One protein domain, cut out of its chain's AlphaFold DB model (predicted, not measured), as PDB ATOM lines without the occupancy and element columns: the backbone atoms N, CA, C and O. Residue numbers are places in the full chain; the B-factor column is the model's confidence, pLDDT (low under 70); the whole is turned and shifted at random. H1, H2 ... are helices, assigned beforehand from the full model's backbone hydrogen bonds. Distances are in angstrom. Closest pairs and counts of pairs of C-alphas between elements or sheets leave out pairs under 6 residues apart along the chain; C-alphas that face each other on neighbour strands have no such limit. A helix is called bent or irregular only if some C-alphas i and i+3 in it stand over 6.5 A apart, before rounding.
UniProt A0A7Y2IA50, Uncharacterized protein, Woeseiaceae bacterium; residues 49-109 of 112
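What this domain is: This is residues 49 to 109 of the 112 residues of an uncharacterized protein of Woeseiaceae bacterium (UniProt A0A7Y2IA50). Two helices, H1 and H2, cross nearly at right angles in a small body, and a third helix, H3, sticks out from it as a free arm that touches neither of them. The loop between H1 and H2 also sticks out, with residues 67 to 72 standing free, and H2 has a kink towards its end. The printed part has 61 residues, with three named helices in the order H1, H2, H3, no named strand, and the class all helix. The whole is loose, with a radius of gyration of the C-alphas of 14.1 A, and elongated, with spans of 45 by 26 by 19 A; the arm with H3 makes much of the length.

Where its parts are: The printed part begins at Trp 49, with its C-alpha at (-15.190, 6.681, -18.531). H1 is residues 54 to 62, from C-alpha 54 at (-16.859, 16.473, -15.144), and measures 12.7 A from first to last C-alpha. H2 is residues 73 to 90, the longest helix by residues, and measures 23.0 A. H2 has a kink of 68 degrees near residue 84, and it is irregular, with C-alphas 86 and 89 9.3 A apart. H3 is residues 97 to 107, measures 17.5 A and ends with C-alpha 107 at (-6.550, 31.098, 14.308).

How they stand to each other: H1 and H2 touch, with 4 pairs of C-alphas within 8 A. Their closest C-alphas are those of Phe 56 and Tyr 80, 6.7 A apart. H2 touches H1 with residues 76 to 80 alone. The lines of H1 and H2 are about perpendicular, at 85 degrees, and their centres are 10.3 A apart. H3 is apart from H1 and also from H2. In H1 every O i to N i+4 pair is within hydrogen-bond range; in H2 12 of 14 are, and in H3 1 of 7, beside 3 of 8 O i to N i+3 pairs.

The domain as a whole: The two C-alphas farthest apart are those of Trp 49 and Arg 109, 45.4 A. Residues 97 to 109, of which 97 to 107 belong to H3, stand free. Without the stretches that stand free, the body has 42 residues and spans 23 by 20 by 17 A. The printed part has no cut. The link from H1 to H2, 10 residues, and the link from H2 to H3, 6 residues, are both short. The mean pLDDT of the printed part is 73.7, and residues 87 to 109 are under 70; H3 has a mean of 52.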
ATOM      1  N   TRP A  49     -13.809   6.272 -18.261       89.12
ATOM      2  CA  TRP A  49     -15.190   6.681 -18.531       89.12
ATOM      3  C   TRP A  49     -15.752   7.618 -17.445       89.12
ATOM      4  O   TRP A  49     -16.484   8.551 -17.768       89.12
ATOM      5  N   LEU A  50     -15.336   7.458 -16.181       91.69
ATOM      6  CA  LEU A  50     -15.671   8.384 -15.092       91.69
ATOM      7  C   LEU A  50     -14.812   9.645 -15.112       91.69
ATOM      8  O   LEU A  50     -15.315  10.731 -14.834       91.69
ATOM      9  N   GLN A  51     -13.539   9.532 -15.497       90.00
ATOM     10  CA  GLN A  51     -12.661  10.700 -15.620       90.00
ATOM     11  C   GLN A  51     -13.175  11.722 -16.647       90.00
ATOM     12  O   GLN A  51     -12.968  12.927 -16.474       90.00
ATOM     13  N   ARG A  52     -13.868  11.261 -17.698       91.19
ATOM     14  CA  ARG A  52     -14.515  12.122 -18.705       91.19
ATOM     15  C   ARG A  52     -15.749  12.849 -18.161       91.19
ATOM     16  O   ARG A  52     -16.112  13.906 -18.670       91.19
ATOM     17  N   ASN A  53     -16.376  12.340 -17.101       91.19
ATOM     18  CA  ASN A  53     -17.568  12.942 -16.518       91.19
ATOM     19  C   ASN A  53     -17.199  14.043 -15.507       91.19
ATOM     20  O   ASN A  53     -16.910  13.785 -14.334       91.19
ATOM     21  N   ARG A  54     -17.222  15.302 -15.964       88.94
ATOM     22  CA  ARG A  54     -16.859  16.473 -15.144       88.94
ATOM     23  C   ARG A  54     -17.742  16.631 -13.903       88.94
ATOM     24  O   ARG A  54     -17.228  16.996 -12.849       88.94
ATOM     25  N   GLN A  55     -19.038  16.343 -14.015       86.62
ATOM     26  CA  GLN A  55     -19.996  16.502 -12.917       86.62
ATOM     27  C   GLN A  55     -19.795  15.434 -11.843       86.62
ATOM     28  O   GLN A  55     -19.694  15.772 -10.667       86.62
ATOM     29  N   PHE A  56     -19.616  14.172 -12.249       90.12
ATOM     30  CA  PHE A  56     -19.265  13.098 -11.321       90.12
ATOM     31  C   PHE A  56     -17.960  13.403 -10.585       90.12
ATOM     32  O   PHE A  56     -17.894  13.283  -9.371       90.12
ATOM     33  N   ARG A  57     -16.917  13.843 -11.297       90.88
ATOM     34  CA  ARG A  57     -15.638  14.215 -10.671       90.88
ATOM     35  C   ARG A  57     -15.790  15.319  -9.635       90.88
ATOM     36  O   ARG A  57     -15.134  15.277  -8.598       90.88
ATOM     37  N   HIS A  58     -16.594  16.329  -9.949       87.50
ATOM     38  CA  HIS A  58     -16.847  17.452  -9.055       87.50
ATOM     39  C   HIS A  58     -17.581  17.000  -7.793       87.50
ATOM     40  O   HIS A  58     -17.134  17.294  -6.688       87.50
ATOM     41  N   TRP A  59     -18.632  16.199  -7.971       88.75
ATOM     42  CA  TRP A  59     -19.351  15.536  -6.887       88.75
ATOM     43  C   TRP A  59     -18.416  14.659  -6.039       88.75
ATOM     44  O   TRP A  59     -18.320  14.844  -4.831       88.75
ATOM     45  N   TYR A  60     -17.630  13.786  -6.669       88.31
ATOM     46  CA  TYR A  60     -16.737  12.839  -6.001       88.31
ATOM     47  C   TYR A  60     -15.635  13.530  -5.188       88.31
ATOM     48  O   TYR A  60     -15.263  13.061  -4.116       88.31
ATOM     49  N   ARG A  61     -15.113  14.669  -5.664       86.38
ATOM     50  CA  ARG A  61     -14.131  15.461  -4.906       86.38
ATOM     51  C   ARG A  61     -14.714  16.033  -3.619       86.38
ATOM     52  O   ARG A  61     -13.954  16.189  -2.667       86.38
ATOM     53  N   ARG A  62     -16.006  16.359  -3.610       83.06
ATOM     54  CA  ARG A  62     -16.710  16.945  -2.461       83.06
ATOM     55  C   ARG A  62     -17.292  15.886  -1.533       83.06
ATOM     56  O   ARG A  62     -17.314  16.095  -0.334       83.06
ATOM     57  N   SER A  63     -17.695  14.743  -2.072       81.56
ATOM     58  CA  SER A  63     -18.294  13.665  -1.296       81.56
ATOM     59  C   SER A  63     -17.304  13.049  -0.287       81.56
ATOM     60  O   SER A  63     -16.152  12.762  -0.645       81.56
ATOM     61  N   PRO A  64     -17.735  12.758   0.959       80.88
ATOM     62  CA  PRO A  64     -16.923  12.053   1.949       80.88
ATOM     63  C   PRO A  64     -16.611  10.624   1.486       80.88
ATOM     64  O   PRO A  64     -15.585  10.062   1.873       80.88
ATOM     65  N   LEU A  65     -17.416  10.078   0.564       83.69
ATOM     66  CA  LEU A  65     -17.271   8.751  -0.041       83.69
ATOM     67  C   LEU A  65     -15.933   8.549  -0.773       83.69
ATOM     68  O   LEU A  65     -15.516   7.417  -1.024       83.69
ATOM     69  N   ARG A  66     -15.182   9.622  -1.060       82.00
ATOM     70  CA  ARG A  66     -13.808   9.506  -1.574       82.00
ATOM     71  C   ARG A  66     -12.872   8.763  -0.616       82.00
ATOM     72  O   ARG A  66     -11.963   8.077  -1.086       82.00
ATOM     73  N   HIS A  67     -13.100   8.878   0.696       82.75
ATOM     74  CA  HIS A  67     -12.284   8.242   1.735       82.75
ATOM     75  C   HIS A  67     -12.618   6.754   1.912       82.75
ATOM     76  O   HIS A  67     -11.757   5.966   2.299       82.75
ATOM     77  N   TYR A  68     -13.830   6.350   1.534       82.69
ATOM     78  CA  TYR A  68     -14.311   4.980   1.648       82.69
ATOM     79  C   TYR A  68     -13.861   4.166   0.433       82.69
ATOM     80  O   TYR A  68     -14.516   4.117  -0.607       82.69
ATOM     81  N   ARG A  69     -12.696   3.520   0.557       81.25
ATOM     82  CA  ARG A  69     -12.136   2.654  -0.497       81.25
ATOM     83  C   ARG A  69     -12.906   1.347  -0.698       81.25
ATOM     84  O   ARG A  69     -12.683   0.679  -1.700       81.25
ATOM     85  N   GLN A  70     -13.799   0.994   0.220       83.81
ATOM     86  CA  GLN A  70     -14.640  -0.203   0.126       83.81
ATOM     87  C   GLN A  70     -15.735  -0.076  -0.946       83.81
ATOM     88  O   GLN A  70     -16.260  -1.087  -1.395       83.81
ATOM     89  N   ILE A  71     -16.054   1.148  -1.383       83.88
ATOM     90  CA  ILE A  71     -17.113   1.407  -2.360       83.88
ATOM     91  C   ILE A  71     -16.512   1.454  -3.762       83.88
ATOM     92  O   ILE A  71     -15.669   2.304  -4.055       83.88
ATOM     93  N   GLY A  72     -16.972   0.571  -4.647       87.44
ATOM     94  CA  GLY A  72     -16.492   0.498  -6.024       87.44
ATOM     95  C   GLY A  72     -16.833   1.743  -6.856       87.44
ATOM     96  O   GLY A  72     -17.782   2.475  -6.583       87.44
ATOM     97  N   TRP A  73     -16.090   1.967  -7.945       88.69
ATOM     98  CA  TRP A  73     -16.338   3.091  -8.863       88.69
ATOM     99  C   TRP A  73     -17.746   3.097  -9.461       88.69
ATOM    100  O   TRP A  73     -18.335   4.162  -9.639       88.69
ATOM    101  N   ARG A  74     -18.291   1.911  -9.750       86.81
ATOM    102  CA  ARG A  74     -19.654   1.754 -10.264       86.81
ATOM    103  C   ARG A  74     -20.701   2.150  -9.221       86.81
ATOM    104  O   ARG A  74     -21.560   2.964  -9.532       86.81
ATOM    105  N   GLN A  75     -20.571   1.656  -7.990       87.88
ATOM    106  CA  GLN A  75     -21.456   2.023  -6.879       87.88
ATOM    107  C   GLN A  75     -21.424   3.532  -6.612       87.88
ATOM    108  O   GLN A  75     -22.470   4.157  -6.490       87.88
ATOM    109  N   LEU A  76     -20.244   4.160  -6.618       89.56
ATOM    110  CA  LEU A  76     -20.135   5.618  -6.468       89.56
ATOM    111  C   LEU A  76     -20.873   6.374  -7.570       89.56
ATOM    112  O   LEU A  76     -21.474   7.412  -7.312       89.56
ATOM    113  N   PHE A  77     -20.817   5.873  -8.802       90.12
ATOM    114  CA  PHE A  77     -21.542   6.476  -9.911       90.12
ATOM    115  C   PHE A  77     -23.060   6.313  -9.776       90.12
ATOM    116  O   PHE A  77     -23.801   7.232 -10.119       90.12
ATOM    117  N   GLU A  78     -23.522   5.175  -9.261       88.31
ATOM    118  CA  GLU A  78     -24.936   4.929  -8.966       88.31
ATOM    119  C   GLU A  78     -25.442   5.853  -7.850       88.31
ATOM    120  O   GLU A  78     -26.479   6.484  -8.038       88.31
ATOM    121  N   ILE A  79     -24.666   6.037  -6.773       86.50
ATOM    122  CA  ILE A  79     -24.961   7.003  -5.697       86.50
ATOM    123  C   ILE A  79     -25.027   8.428  -6.255       86.50
ATOM    124  O   ILE A  79     -25.996   9.145  -6.040       86.50
ATOM    125  N   TYR A  80     -24.038   8.839  -7.049       87.25
ATOM    126  CA  TYR A  80     -24.071  10.137  -7.725       87.25
ATOM    127  C   TYR A  80     -25.335  10.317  -8.579       87.25
ATOM    128  O   TYR A  80     -25.957  11.382  -8.582       87.25
ATOM    129  N   ARG A  81     -25.713   9.286  -9.341       87.44
ATOM    130  CA  ARG A  81     -26.877   9.333 -10.229       87.44
ATOM    131  C   ARG A  81     -28.180   9.398  -9.435       87.44
ATOM    132  O   ARG A  81     -29.082  10.119  -9.861       87.44
ATOM    133  N   SER A  82     -28.284   8.669  -8.324       81.81
ATOM    134  CA  SER A  82     -29.452   8.712  -7.446       81.81
ATOM    135  C   SER A  82     -29.546  10.063  -6.746       81.81
ATOM    136  O   SER A  82     -30.565  10.730  -6.898       81.81
ATOM    137  N   GLU A  83     -28.479  10.546  -6.106       80.25
ATOM    138  CA  GLU A  83     -28.451  11.861  -5.453       80.25
ATOM    139  C   GLU A  83     -28.857  12.972  -6.416       80.25
ATOM    140  O   GLU A  83     -29.702  13.803  -6.101       80.25
ATOM    141  N   ARG A  84     -28.339  12.947  -7.644       78.00
ATOM    142  CA  ARG A  84     -28.705  13.939  -8.652       78.00
ATOM    143  C   ARG A  84     -30.168  13.849  -9.094       78.00
ATOM    144  O   ARG A  84     -30.741  14.865  -9.482       78.00
ATOM    145  N   ARG A  85     -30.769  12.654  -9.082       78.12
ATOM    146  CA  ARG A  85     -32.195  12.464  -9.385       78.12
ATOM    147  C   ARG A  85     -33.072  12.973  -8.240       78.12
ATOM    148  O   ARG A  85     -34.086  13.597  -8.521       78.12
ATOM    149  N   TYR A  86     -32.680  12.729  -6.990       71.81
ATOM    150  CA  TYR A  86     -33.463  13.107  -5.811       71.81
ATOM    151  C   TYR A  86     -33.309  14.583  -5.427       71.81
ATOM    152  O   TYR A  86     -34.295  15.242  -5.122       71.81
ATOM    153  N   PHE A  87     -32.092  15.124  -5.485       69.12
ATOM    154  CA  PHE A  87     -31.776  16.487  -5.043       69.12
ATOM    155  C   PHE A  87     -31.617  17.486  -6.207       69.12
ATOM    156  O   PHE A  87     -31.388  18.681  -6.006       69.12
ATOM    157  N   GLY A  88     -31.745  17.016  -7.452       64.06
ATOM    158  CA  GLY A  88     -31.545  17.827  -8.649       64.06
ATOM    159  C   GLY A  88     -30.094  18.294  -8.831       64.06
ATOM    160  O   GLY A  88     -29.165  17.859  -8.157       64.06
ATOM    161  N   SER A  89     -29.863  19.211  -9.780       60.25
ATOM    162  CA  SER A  89     -28.523  19.775 -10.040       60.25
ATOM    163  C   SER A  89     -28.065  20.815  -9.008       60.25
ATOM    164  O   SER A  89     -26.911  21.244  -9.053       60.25
ATOM    165  N   ARG A  90     -28.969  21.251  -8.118       54.84
ATOM    166  CA  ARG A  90     -28.770  22.377  -7.191       54.84
ATOM    167  C   ARG A  90     -28.224  21.974  -5.827       54.84
ATOM    168  O   ARG A  90     -27.752  22.845  -5.104       54.84
ATOM    169  N   HIS A  91     -28.273  20.699  -5.467       52.56
ATOM    170  CA  HIS A  91     -27.852  20.218  -4.156       52.56
ATOM    171  C   HIS A  91     -26.842  19.092  -4.345       52.56
ATOM    172  O   HIS A  91     -27.152  17.908  -4.278       52.56
ATOM    173  N   TYR A  92     -25.588  19.478  -4.579       54.31
ATOM    174  CA  TYR A  92     -24.510  18.653  -4.054       54.31
ATOM    175  C   TYR A  92     -24.674  18.774  -2.546       54.31
ATOM    176  O   TYR A  92     -24.499  19.880  -2.036       54.31
ATOM    177  N   VAL A  93     -25.110  17.702  -1.878       55.88
ATOM    178  CA  VAL A  93     -25.142  17.627  -0.414       55.88
ATOM    179  C   VAL A  93     -23.844  18.269   0.077       55.88
ATOM    180  O   VAL A  93     -22.765  17.923  -0.411       55.88
ATOM    181  N   ASP A  94     -23.965  19.329   0.876       53.78
ATOM    182  CA  ASP A  94     -22.856  20.228   1.196       53.78
ATOM    183  C   ASP A  94     -21.913  19.546   2.191       53.78
ATOM    184  O   ASP A  94     -21.891  19.811   3.389       53.78
ATOM    185  N   TYR A  95     -21.155  18.591   1.670       54.16
ATOM    186  CA  TYR A  95     -20.180  17.789   2.390       54.16
ATOM    187  C   TYR A  95     -18.918  18.592   2.763       54.16
ATOM    188  O   TYR A  95     -17.977  18.035   3.326       54.16
ATOM    189  N   ASP A  96     -18.862  19.886   2.420       47.34
ATOM    190  CA  ASP A  96     -17.708  20.763   2.653       47.34
ATOM    191  C   ASP A  96     -17.760  21.473   4.024       47.34
ATOM    192  O   ASP A  96     -16.774  22.090   4.445       47.34
ATOM    193  N   ASN A  97     -18.874  21.368   4.759       50.12
ATOM    194  CA  ASN A  97     -19.063  22.102   6.016       50.12
ATOM    195  C   ASN A  97     -18.077  21.708   7.133       50.12
ATOM    196  O   ASN A  97     -17.750  22.536   7.986       50.12
ATOM    197  N   ASP A  98     -17.505  20.504   7.088       51.34
ATOM    198  CA  ASP A  98     -16.623  20.021   8.157       51.34
ATOM    199  C   ASP A  98     -15.206  20.613   8.100       51.34
ATOM    200  O   ASP A  98     -14.510  20.711   9.115       51.34
ATOM    201  N   ARG A  99     -14.740  21.056   6.924       50.09
ATOM    202  CA  ARG A  99     -13.376  21.602   6.794       50.09
ATOM    203  C   ARG A  99     -13.275  23.057   7.220       50.09
ATOM    204  O   ARG A  99     -12.246  23.462   7.760       50.09
ATOM    205  N   ARG A 100     -14.332  23.844   7.018       49.34
ATOM    206  CA  ARG A 100     -14.311  25.289   7.288       49.34
ATOM    207  C   ARG A 100     -14.317  25.615   8.785       49.34
ATOM    208  O   ARG A 100     -13.756  26.631   9.189       49.34
ATOM    209  N   TRP A 101     -14.883  24.736   9.613       49.00
ATOM    210  CA  TRP A 101     -14.900  24.892  11.072       49.00
ATOM    211  C   TRP A 101     -13.524  24.721  11.728       49.00
ATOM    212  O   TRP A 101     -13.210  25.419  12.693       49.00
ATOM    213  N   ASN A 102     -12.669  23.851  11.181       49.00
ATOM    214  CA  ASN A 102     -11.342  23.607  11.749       49.00
ATOM    215  C   ASN A 102     -10.356  24.765  11.528       49.00
ATOM    216  O   ASN A 102      -9.464  24.965  12.353       49.00
ATOM    217  N   ASP A 103     -10.530  25.564  10.471       53.25
ATOM    218  CA  ASP A 103      -9.625  26.685  10.190       53.25
ATOM    219  C   ASP A 103      -9.870  27.882  11.127       53.25
ATOM    220  O   ASP A 103      -8.927  28.543  11.560       53.25
ATOM    221  N   LYS A 104     -11.124  28.114  11.550       54.59
ATOM    222  CA  LYS A 104     -11.449  29.167  12.530       54.59
ATOM    223  C   LYS A 104     -10.895  28.866  13.923       54.59
ATOM    224  O   LYS A 104     -10.374  29.763  14.578       54.59
ATOM    225  N   ARG A 105     -10.944  27.604  14.368       52.75
ATOM    226  CA  ARG A 105     -10.394  27.204  15.679       52.75
ATOM    227  C   ARG A 105      -8.872  27.312  15.757       52.75
ATOM    228  O   ARG A 105      -8.349  27.542  16.841       52.75
ATOM    229  N   ARG A 106      -8.158  27.145  14.639       52.66
ATOM    230  CA  ARG A 106      -6.692  27.258  14.620       52.66
ATOM    231  C   ARG A 106      -6.198  28.697  14.725       52.66
ATOM    232  O   ARG A 106      -5.153  28.899  15.327       52.66
ATOM    233  N   ARG A 107      -6.944  29.680  14.213       54.81
ATOM    234  CA  ARG A 107      -6.550  31.098  14.308       54.81
ATOM    235  C   ARG A 107      -6.647  31.636  15.736       54.81
ATOM    236  O   ARG A 107      -5.719  32.275  16.197       54.81
ATOM    237  N   HIS A 108      -7.665  31.235  16.496       54.97
ATOM    238  CA  HIS A 108      -7.818  31.653  17.897       54.97
ATOM    239  C   HIS A 108      -6.815  31.038  18.890       54.97
ATOM    240  O   HIS A 108      -6.883  31.348  20.073       54.97
ATOM    241  N   ARG A 109      -5.912  30.145  18.457       52.56
ATOM    242  CA  ARG A 109      -4.923  29.512  19.349       52.56
ATOM    243  C   ARG A 109      -3.538  30.162  19.299       52.56
ATOM    244  O   ARG A 109      -2.676  29.747  20.063       52.56
TER     245      ARG A 109